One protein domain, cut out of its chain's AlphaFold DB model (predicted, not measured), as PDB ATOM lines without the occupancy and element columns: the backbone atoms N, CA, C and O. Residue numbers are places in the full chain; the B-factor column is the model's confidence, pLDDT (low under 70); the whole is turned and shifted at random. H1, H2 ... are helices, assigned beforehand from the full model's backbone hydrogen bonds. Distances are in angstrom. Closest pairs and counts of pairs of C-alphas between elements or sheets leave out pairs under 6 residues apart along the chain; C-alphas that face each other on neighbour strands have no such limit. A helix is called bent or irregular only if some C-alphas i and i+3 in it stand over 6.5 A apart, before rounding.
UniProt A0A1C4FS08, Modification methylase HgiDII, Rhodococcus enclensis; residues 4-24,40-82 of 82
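This is residues 4 to 24 and 40 to 82 of the 82 residues of the protein "Modification methylase HgiDII" of Rhodococcus enclensis (UniProt A0A1C4FS08). Two long helices, H1 and H2, lie side by side and run opposite ways, and a shorter third helix, H3, slants across one side of the pair. The link from H2 folds back to bring H3 over the first half of H1, where H3 packs on residues 6 to 13. The printed part has 64 residues with three named helices, H1, H2 and H3 in that order along the chain, and no named strand; the class is all helix. The whole is compact, with a radius of gyration of the C-alphas of 11.8 A, yet elongated in outline, spanning 38 by 20 by 19 A.

H1, residues 4 to 24, touches H2, residues 46 to 62, with 21 pairs of C-alphas within 8 A. Their closest C-alphas are those of Ser 11 and Tyr 51, 5.5 A apart. The two helices run opposite ways at a shallow tilt of 30 degrees, centre to centre 11.1 A. H1 also touches H3, residues 71 to 81, with its residues 6 to 13 alone. Here the closest C-alphas are those of Ile 10 and Tyr 81, 5.8 A apart, and the helices run the same way at a steep tilt of 49 degrees. H2 and H3 only just touch, with 3 pairs of C-alphas within 8 A, and H2 does so with residues 50 to 54 alone. Their closest C-alphas are those of Asp 50 and Leu 77, 7.3 A apart; they run opposite ways at a steep tilt of 54 degrees. The helix packing is only just mostly crossed, that is, with few helices at a shallow tilt: one of the three touching pairs is at a shallow tilt. In H1, H2 and H3 every backbone O i to N i+4 pair is within hydrogen-bond range.

H1 begins at C-alpha 4, at (158.492, -40.702, 66.144), and measures 30.3 A from first to last C-alpha over its 21 residues, the longest helix. H2 has 17 residues and measures 24.4 A, beginning at C-alpha 46, at (146.867, -58.298, 65.581). H3 has 11 residues and measures 15.2 A, ending at C-alpha 81, at (155.524, -52.536, 58.905). No helix is bent or irregular.

The two C-alphas farthest apart are those of Gly 24 and Gly 64, at 38.6 A. Residues 25 to 39 are cut out and not printed, within the link from H1 to H2, and C-alphas 24 and 40 are 15.6 A apart across the cut. The link from H2 to H3, with 8 residues between them, is short. Ile 82 is the chain's last residue. The mean pLDDT of the printed part is 90.1; residues 22 to 24 and 40 to 42, on the two sides of the cut, are under 70.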
ATOM      1  N   ARG A   4     159.735 -41.419  66.457       94.88
ATOM      2  CA  ARG A   4     158.492 -40.702  66.144       94.88
ATOM      3  C   ARG A   4     158.057 -40.911  64.691       94.88
ATOM      4  O   ARG A   4     156.905 -41.256  64.451       94.88
ATOM      5  N   ASP A   5     158.978 -40.739  63.744       95.38
ATOM      6  CA  ASP A   5     158.691 -40.894  62.313       95.38
ATOM      7  C   ASP A   5     158.323 -42.347  61.988       95.38
ATOM      8  O   ASP A   5     157.400 -42.597  61.212       95.38
ATOM      9  N   ALA A   6     159.014 -43.307  62.614       95.31
ATOM     10  CA  ALA A   6     158.707 -44.727  62.490       95.31
ATOM     11  C   ALA A   6     157.309 -45.052  62.997       95.31
ATOM     12  O   ALA A   6     156.499 -45.603  62.258       95.31
ATOM     13  N   LEU A   7     156.983 -44.638  64.215       96.94
ATOM     14  CA  LEU A   7     155.681 -44.905  64.809       96.94
ATOM     15  C   LEU A   7     154.529 -44.249  64.037       96.94
ATOM     16  O   LEU A   7     153.478 -44.870  63.887       96.94
ATOM     17  N   THR A   8     154.719 -43.038  63.502       96.88
ATOM     18  CA  THR A   8     153.725 -42.382  62.634       96.88
ATOM     19  C   THR A   8     153.525 -43.129  61.311       96.88
ATOM     20  O   THR A   8     152.391 -43.282  60.853       96.88
ATOM     21  N   ALA A   9     154.600 -43.620  60.690       96.62
ATOM     22  CA  ALA A   9     154.490 -44.415  59.471       96.62
ATOM     23  C   ALA A   9     153.787 -45.762  59.731       96.62
ATOM     24  O   ALA A   9     152.899 -46.149  58.971       96.62
ATOM     25  N   ILE A  10     154.130 -46.432  60.837       96.12
ATOM     26  CA  ILE A  10     153.513 -47.694  61.271       96.12
ATOM     27  C   ILE A  10     152.015 -47.502  61.522       96.12
ATOM     28  O   ILE A  10     151.208 -48.252  60.973       96.12
ATOM     29  N   SER A  11     151.623 -46.486  62.300       95.56
ATOM     30  CA  SER A  11     150.211 -46.245  62.619       95.56
ATOM     31  C   SER A  11     149.382 -45.942  61.370       95.56
ATOM     32  O   SER A  11     148.293 -46.490  61.217       95.56
ATOM     33  N   THR A  12     149.926 -45.158  60.434       95.62
ATOM     34  CA  THR A  12     149.273 -44.842  59.151       95.62
ATOM     35  C   THR A  12     149.075 -46.090  58.287       95.62
ATOM     36  O   THR A  12     148.010 -46.288  57.692       95.62
ATOM     37  N   LYS A  13     150.088 -46.965  58.218       94.81
ATOM     38  CA  LYS A  13     149.994 -48.230  57.477       94.81
ATOM     39  C   LYS A  13     148.933 -49.145  58.086       94.81
ATOM     40  O   LYS A  13     148.117 -49.696  57.354       94.81
ATOM     41  N   LEU A  14     148.928 -49.280  59.409       92.88
ATOM     42  CA  LEU A  14     147.973 -50.117  60.133       92.88
ATOM     43  C   LEU A  14     146.530 -49.624  59.998       92.88
ATOM     44  O   LEU A  14     145.651 -50.438  59.736       92.88
ATOM     45  N   ASP A  15     146.289 -48.314  60.090       90.69
ATOM     46  CA  ASP A  15     144.967 -47.720  59.841       90.69
ATOM     47  C   ASP A  15     144.453 -48.066  58.432       90.69
ATOM     48  O   ASP A  15     143.317 -48.508  58.254       90.69
ATOM     49  N   THR A  16     145.340 -47.996  57.433       91.69
ATOM     50  CA  THR A  16     145.018 -48.384  56.051       91.69
ATOM     51  C   THR A  16     144.668 -49.871  55.937       91.69
ATOM     52  O   THR A  16     143.687 -50.219  55.277       91.69
ATOM     53  N   LEU A  17     145.442 -50.757  56.575       88.25
ATOM     54  CA  LEU A  17     145.211 -52.208  56.551       88.25
ATOM     55  C   LEU A  17     143.890 -52.587  57.237       88.25
ATOM     56  O   LEU A  17     143.084 -53.319  56.664       88.25
ATOM     57  N   ILE A  18     143.631 -52.030  58.422       86.50
ATOM     58  CA  ILE A  18     142.381 -52.238  59.168       86.50
ATOM     59  C   ILE A  18     141.184 -51.724  58.358       86.50
ATOM     60  O   ILE A  18     140.156 -52.402  58.259       86.50
ATOM     61  N   GLY A  19     141.312 -50.547  57.740       80.69
ATOM     62  CA  GLY A  19     140.277 -49.968  56.889       80.69
ATOM     63  C   GLY A  19     139.994 -50.798  55.634       80.69
ATOM     64  O   GLY A  19     138.833 -50.914  55.235       80.69
ATOM     65  N   ALA A  20     141.018 -51.402  55.025       81.25
ATOM     66  CA  ALA A  20     140.865 -52.284  53.868       81.25
ATOM     67  C   ALA A  20     140.105 -53.573  54.226       81.25
ATOM     68  O   ALA A  20     139.171 -53.941  53.513       81.25
ATOM     69  N   GLU A  21     140.436 -54.198  55.359       72.75
ATOM     70  CA  GLU A  21     139.736 -55.389  55.861       72.75
ATOM     71  C   GLU A  21     138.270 -55.078  56.200       72.75
ATOM     72  O   GLU A  21     137.344 -55.785  55.806       72.75
ATOM     73  N   THR A  22     138.038 -53.953  56.880       63.50
ATOM     74  CA  THR A  22     136.699 -53.562  57.340       63.50
ATOM     75  C   THR A  22     135.791 -53.143  56.184       63.50
ATOM     76  O   THR A  22     134.602 -53.456  56.196       63.50
ATOM     77  N   ASN A  23     136.318 -52.454  55.163       57.38
ATOM     78  CA  ASN A  23     135.529 -52.062  53.991       57.38
ATOM     79  C   ASN A  23     135.288 -53.223  53.015       57.38
ATOM     80  O   ASN A  23     134.238 -53.238  52.375       57.38
ATOM     81  N   GLY A  24     136.179 -54.221  52.948       50.44
ATOM     82  CA  GLY A  24     135.952 -55.456  52.183       50.44
ATOM     83  C   GLY A  24     134.766 -56.291  52.690       50.44
ATOM     84  O   GLY A  24     134.171 -57.046  51.927       50.44
ATOM     85  N   GLN A  40     142.217 -62.923  63.421       58.22
ATOM     86  CA  GLN A  40     143.673 -62.807  63.554       58.22
ATOM     87  C   GLN A  40     144.230 -61.425  63.234       58.22
ATOM     88  O   GLN A  40     145.074 -60.976  63.999       58.22
ATOM     89  N   ASP A  41     143.710 -60.695  62.243       61.94
ATOM     90  CA  ASP A  41     144.379 -59.473  61.768       61.94
ATOM     91  C   ASP A  41     143.480 -58.218  61.684       61.94
ATOM     92  O   ASP A  41     143.982 -57.142  61.409       61.94
ATOM     93  N   GLY A  42     142.177 -58.272  61.996       66.94
ATOM     94  CA  GLY A  42     141.299 -57.078  61.981       66.94
ATOM     95  C   GLY A  42     141.503 -56.075  63.143       66.94
ATOM     96  O   GLY A  42     142.439 -56.184  63.936       66.94
ATOM     97  N   GLU A  43     140.573 -55.122  63.321       71.50
ATOM     98  CA  GLU A  43     140.585 -54.111  64.413       71.50
ATOM     99  C   GLU A  43     140.651 -54.724  65.833       71.50
ATOM    100  O   GLU A  43     141.240 -54.170  66.772       71.50
ATOM    101  N   HIS A  44     140.057 -55.904  65.998       78.38
ATOM    102  CA  HIS A  44     140.112 -56.676  67.241       78.38
ATOM    103  C   HIS A  44     141.215 -57.748  67.246       78.38
ATOM    104  O   HIS A  44     141.410 -58.401  68.268       78.38
ATOM    105  N   GLY A  45     141.946 -57.904  66.138       83.81
ATOM    106  CA  GLY A  45     143.081 -58.808  65.976       83.81
ATOM    107  C   GLY A  45     144.436 -58.110  66.130       83.81
ATOM    108  O   GLY A  45     144.569 -57.075  66.795       83.81
ATOM    109  N   ARG A  46     145.460 -58.695  65.507       88.38
ATOM    110  CA  ARG A  46     146.867 -58.298  65.581       88.38
ATOM    111  C   ARG A  46     147.110 -56.880  65.081       88.38
ATOM    112  O   ARG A  46     147.740 -56.110  65.800       88.38
ATOM    113  N   TRP A  47     146.555 -56.487  63.931       91.81
ATOM    114  CA  TRP A  47     146.740 -55.119  63.424       91.81
ATOM    115  C   TRP A  47     146.128 -54.080  64.355       91.81
ATOM    116  O   TRP A  47     146.748 -53.056  64.626       91.81
ATOM    117  N   GLY A  48     144.948 -54.348  64.915       90.19
ATOM    118  CA  GLY A  48     144.350 -53.449  65.895       90.19
ATOM    119  C   GLY A  48     145.149 -53.339  67.195       90.19
ATOM    120  O   GLY A  48     145.253 -52.252  67.770       90.19
ATOM    121  N   HIS A  49     145.734 -54.444  67.668       93.81
ATOM    122  CA  HIS A  49     146.658 -54.424  68.804       93.81
ATOM    123  C   HIS A  49     147.896 -53.570  68.504       93.81
ATOM    124  O   HIS A  49     148.195 -52.640  69.257       93.81
ATOM    125  N   ASP A  50     148.560 -53.838  67.383       96.06
ATOM    126  CA  ASP A  50     149.783 -53.153  66.965       96.06
ATOM    127  C   ASP A  50     149.532 -51.660  66.707       96.06
ATOM    128  O   ASP A  50     150.357 -50.816  67.061       96.06
ATOM    129  N   TYR A  51     148.348 -51.306  66.197       95.56
ATOM    130  CA  TYR A  51     147.938 -49.920  65.981       95.56
ATOM    131  C   TYR A  51     147.827 -49.162  67.304       95.56
ATOM    132  O   TYR A  51     148.372 -48.064  67.458       95.56
ATOM    133  N   ARG A  52     147.146 -49.750  68.296       95.81
ATOM    134  CA  ARG A  52     147.028 -49.152  69.634       95.81
ATOM    135  C   ARG A  52     148.392 -49.030  70.307       95.81
ATOM    136  O   ARG A  52     148.652 -48.031  70.974       95.81
ATOM    137  N   LEU A  53     149.263 -50.016  70.110       97.31
ATOM    138  CA  LEU A  53     150.604 -50.006  70.675       97.31
ATOM    139  C   LEU A  53     151.481 -48.898  70.074       97.31
ATOM    140  O   LEU A  53     152.096 -48.144  70.827       97.31
ATOM    141  N   ALA A  54     151.467 -48.730  68.749       97.25
ATOM    142  CA  ALA A  54     152.186 -47.646  68.082       97.25
ATOM    143  C   ALA A  54     151.719 -46.260  68.568       97.25
ATOM    144  O   ALA A  54     152.542 -45.390  68.860       97.25
ATOM    145  N   ASN A  55     150.405 -46.069  68.739       96.94
ATOM    146  CA  ASN A  55     149.847 -44.830  69.288       96.94
ATOM    147  C   ASN A  55     150.259 -44.590  70.749       96.94
ATOM    148  O   ASN A  55     150.601 -43.467  71.111       96.94
ATOM    149  N   LYS A  56     150.308 -45.638  71.578       97.56
ATOM    150  CA  LYS A  56     150.790 -45.537  72.963       97.56
ATOM    151  C   LYS A  56     152.260 -45.111  73.033       97.56
ATOM    152  O   LYS A  56     152.632 -44.323  73.899       97.56
ATOM    153  N   TYR A  57     153.108 -45.612  72.135       98.19
ATOM    154  CA  TYR A  57     154.506 -45.179  72.073       98.19
ATOM    155  C   TYR A  57     154.655 -43.743  71.561       98.19
ATOM    156  O   TYR A  57     155.502 -43.015  72.076       98.19
ATOM    157  N   LEU A  58     153.814 -43.295  70.619       97.50
ATOM    158  CA  LEU A  58     153.758 -41.878  70.230       97.50
ATOM    159  C   LEU A  58     153.388 -40.989  71.418       97.50
ATOM    160  O   LEU A  58     154.081 -40.007  71.676       97.50
ATOM    161  N   GLU A  59     152.366 -41.373  72.183       97.56
ATOM    162  CA  GLU A  59     151.969 -40.655  73.395       97.56
ATOM    163  C   GLU A  59     153.120 -40.597  74.408       97.56
ATOM    164  O   GLU A  59     153.408 -39.531  74.948       97.56
ATOM    165  N   ALA A  60     153.842 -41.705  74.613       97.44
ATOM    166  CA  ALA A  60     155.014 -41.743  75.485       97.44
ATOM    167  C   ALA A  60     156.106 -40.746  75.051       97.44
ATOM    168  O   ALA A  60     156.718 -40.099  75.906       97.44
ATOM    169  N   LEU A  61     156.335 -40.579  73.742       96.12
ATOM    170  CA  LEU A  61     157.235 -39.545  73.221       96.12
ATOM    171  C   LEU A  61     156.686 -38.133  73.474       96.12
ATOM    172  O   LEU A  61     157.449 -37.253  73.871       96.12
ATOM    173  N   ASP A  62     155.384 -37.923  73.279       96.06
ATOM    174  CA  ASP A  62     154.722 -36.623  73.449       96.06
ATOM    175  C   ASP A  62     154.734 -36.124  74.895       96.06
ATOM    176  O   ASP A  62     154.951 -34.936  75.138       96.06
ATOM    177  N   ILE A  63     154.571 -37.024  75.867       96.69
ATOM    178  CA  ILE A  63     154.635 -36.683  77.296       96.69
ATOM    179  C   ILE A  63     156.071 -36.682  77.850       96.69
ATOM    180  O   ILE A  63     156.270 -36.535  79.058       96.69
ATOM    181  N   GLY A  64     157.083 -36.869  76.994       95.44
ATOM    182  CA  GLY A  64     158.492 -36.874  77.391       95.44
ATOM    183  C   GLY A  64     158.889 -38.071  78.261       95.44
ATOM    184  O   GLY A  64     159.809 -37.963  79.069       95.44
ATOM    185  N   GLN A  65     158.211 -39.210  78.108       96.19
ATOM    186  CA  GLN A  65     158.471 -40.465  78.823       96.19
ATOM    187  C   GLN A  65     158.926 -41.584  77.862       96.19
ATOM    188  O   GLN A  65     158.316 -42.656  77.830       96.19
ATOM    189  N   PRO A  66     160.024 -41.408  77.097       93.75
ATOM    190  CA  PRO A  66     160.486 -42.415  76.136       93.75
ATOM    191  C   PRO A  66     160.894 -43.744  76.794       93.75
ATOM    192  O   PRO A  66     160.947 -44.765  76.120       93.75
ATOM    193  N   GLY A  67     161.145 -43.762  78.110       94.19
ATOM    194  CA  GLY A  67     161.433 -44.988  78.865       94.19
ATOM    195  C   GLY A  67     160.250 -45.959  78.989       94.19
ATOM    196  O   GLY A  67     160.449 -47.083  79.432       94.19
ATOM    197  N   LEU A  68     159.036 -45.547  78.603       94.56
ATOM    198  CA  LEU A  68     157.858 -46.422  78.527       94.56
ATOM    199  C   LEU A  68     157.784 -47.218  77.215       94.56
ATOM    200  O   LEU A  68     156.887 -48.048  77.053       94.56
ATOM    201  N   ILE A  69     158.687 -46.940  76.273       96.69
ATOM    202  CA  ILE A  69     158.764 -47.629  74.989       96.69
ATOM    203  C   ILE A  69     159.587 -48.897  75.175       96.69
ATOM    204  O   ILE A  69     160.765 -48.837  75.529       96.69
ATOM    205  N   ASP A  70     158.969 -50.036  74.890       97.31
ATOM    206  CA  ASP A  70     159.695 -51.292  74.756       97.31
ATOM    207  C   ASP A  70     160.439 -51.273  73.414       97.31
ATOM    208  O   ASP A  70     159.833 -51.091  72.354       97.31
ATOM    209  N   ARG A  71     161.770 -51.373  73.467       95.00
ATOM    210  CA  ARG A  71     162.622 -51.261  72.276       95.00
ATOM    211  C   ARG A  71     162.528 -52.496  71.393       95.00
ATOM    212  O   ARG A  71     162.547 -52.330  70.177       95.00
ATOM    213  N   ASP A  72     162.392 -53.678  71.985       97.12
ATOM    214  CA  ASP A  72     162.308 -54.934  71.238       97.12
ATOM    215  C   ASP A  72     160.976 -54.984  70.484       97.12
ATOM    216  O   ASP A  72     160.908 -55.352  69.312       97.12
ATOM    217  N   GLU A  73     159.912 -54.511  71.130       96.69
ATOM    218  CA  GLU A  73     158.590 -54.456  70.521       96.69
ATOM    219  C   GLU A  73     158.477 -53.343  69.467       96.69
ATOM    220  O   GLU A  73     157.871 -53.545  68.416       96.69
ATOM    221  N   LEU A  74     159.116 -52.186  69.682       96.00
ATOM    222  CA  LEU A  74     159.257 -51.166  68.640       96.00
ATOM    223  C   LEU A  74     160.022 -51.709  67.423       96.00
ATOM    224  O   LEU A  74     159.625 -51.445  66.289       96.00
ATOM    225  N   GLU A  75     161.103 -52.460  67.643       96.56
ATOM    226  CA  GLU A  75     161.871 -53.080  66.563       96.56
ATOM    227  C   GLU A  75     161.033 -54.121  65.812       96.56
ATOM    228  O   GLU A  75     161.020 -54.103  64.581       96.56
ATOM    229  N   ARG A  76     160.265 -54.959  66.521       96.94
ATOM    230  CA  ARG A  76     159.309 -55.889  65.900       96.94
ATOM    231  C   ARG A  76     158.318 -55.148  65.004       96.94
ATOM    232  O   ARG A  76     158.123 -55.543  63.856       96.94
ATOM    233  N   LEU A  77     157.703 -54.075  65.507       96.56
ATOM    234  CA  LEU A  77     156.763 -53.265  64.728       96.56
ATOM    235  C   LEU A  77     157.446 -52.646  63.502       96.56
ATOM    236  O   LEU A  77     156.877 -52.651  62.412       96.56
ATOM    237  N   ALA A  78     158.670 -52.138  63.649       95.94
ATOM    238  CA  ALA A  78     159.418 -51.588  62.527       95.94
ATOM    239  C   ALA A  78     159.675 -52.655  61.454       95.94
ATOM    240  O   ALA A  78     159.322 -52.427  60.306       95.94
ATOM    241  N   GLN A  79     160.185 -53.833  61.827       96.06
ATOM    242  CA  GLN A  79     160.469 -54.934  60.894       96.06
ATOM    243  C   GLN A  79     159.226 -55.430  60.143       96.06
ATOM    244  O   GLN A  79     159.321 -55.882  59.003       96.06
ATOM    245  N   GLU A  80     158.062 -55.390  60.787       95.31
ATOM    246  CA  GLU A  80     156.817 -55.886  60.206       95.31
ATOM    247  C   GLU A  80     156.159 -54.869  59.263       95.31
ATOM    248  O   GLU A  80     155.533 -55.231  58.258       95.31
ATOM    249  N   TYR A  81     156.305 -53.578  59.560       93.88
ATOM    250  CA  TYR A  81     155.524 -52.536  58.905       93.88
ATOM    251  C   TYR A  81     156.345 -51.567  58.040       93.88
ATOM    252  O   TYR A  81     155.733 -50.908  57.192       93.88
ATOM    253  N   ILE A  82     157.675 -51.509  58.152       89.19
ATOM    254  CA  ILE A  82     158.546 -50.597  57.382       89.19
ATOM    255  C   ILE A  82     159.748 -51.352  56.810       89.19
ATOM    256  O   ILE A  82     159.919 -51.268  55.573       89.19
TER     257      ILE A  82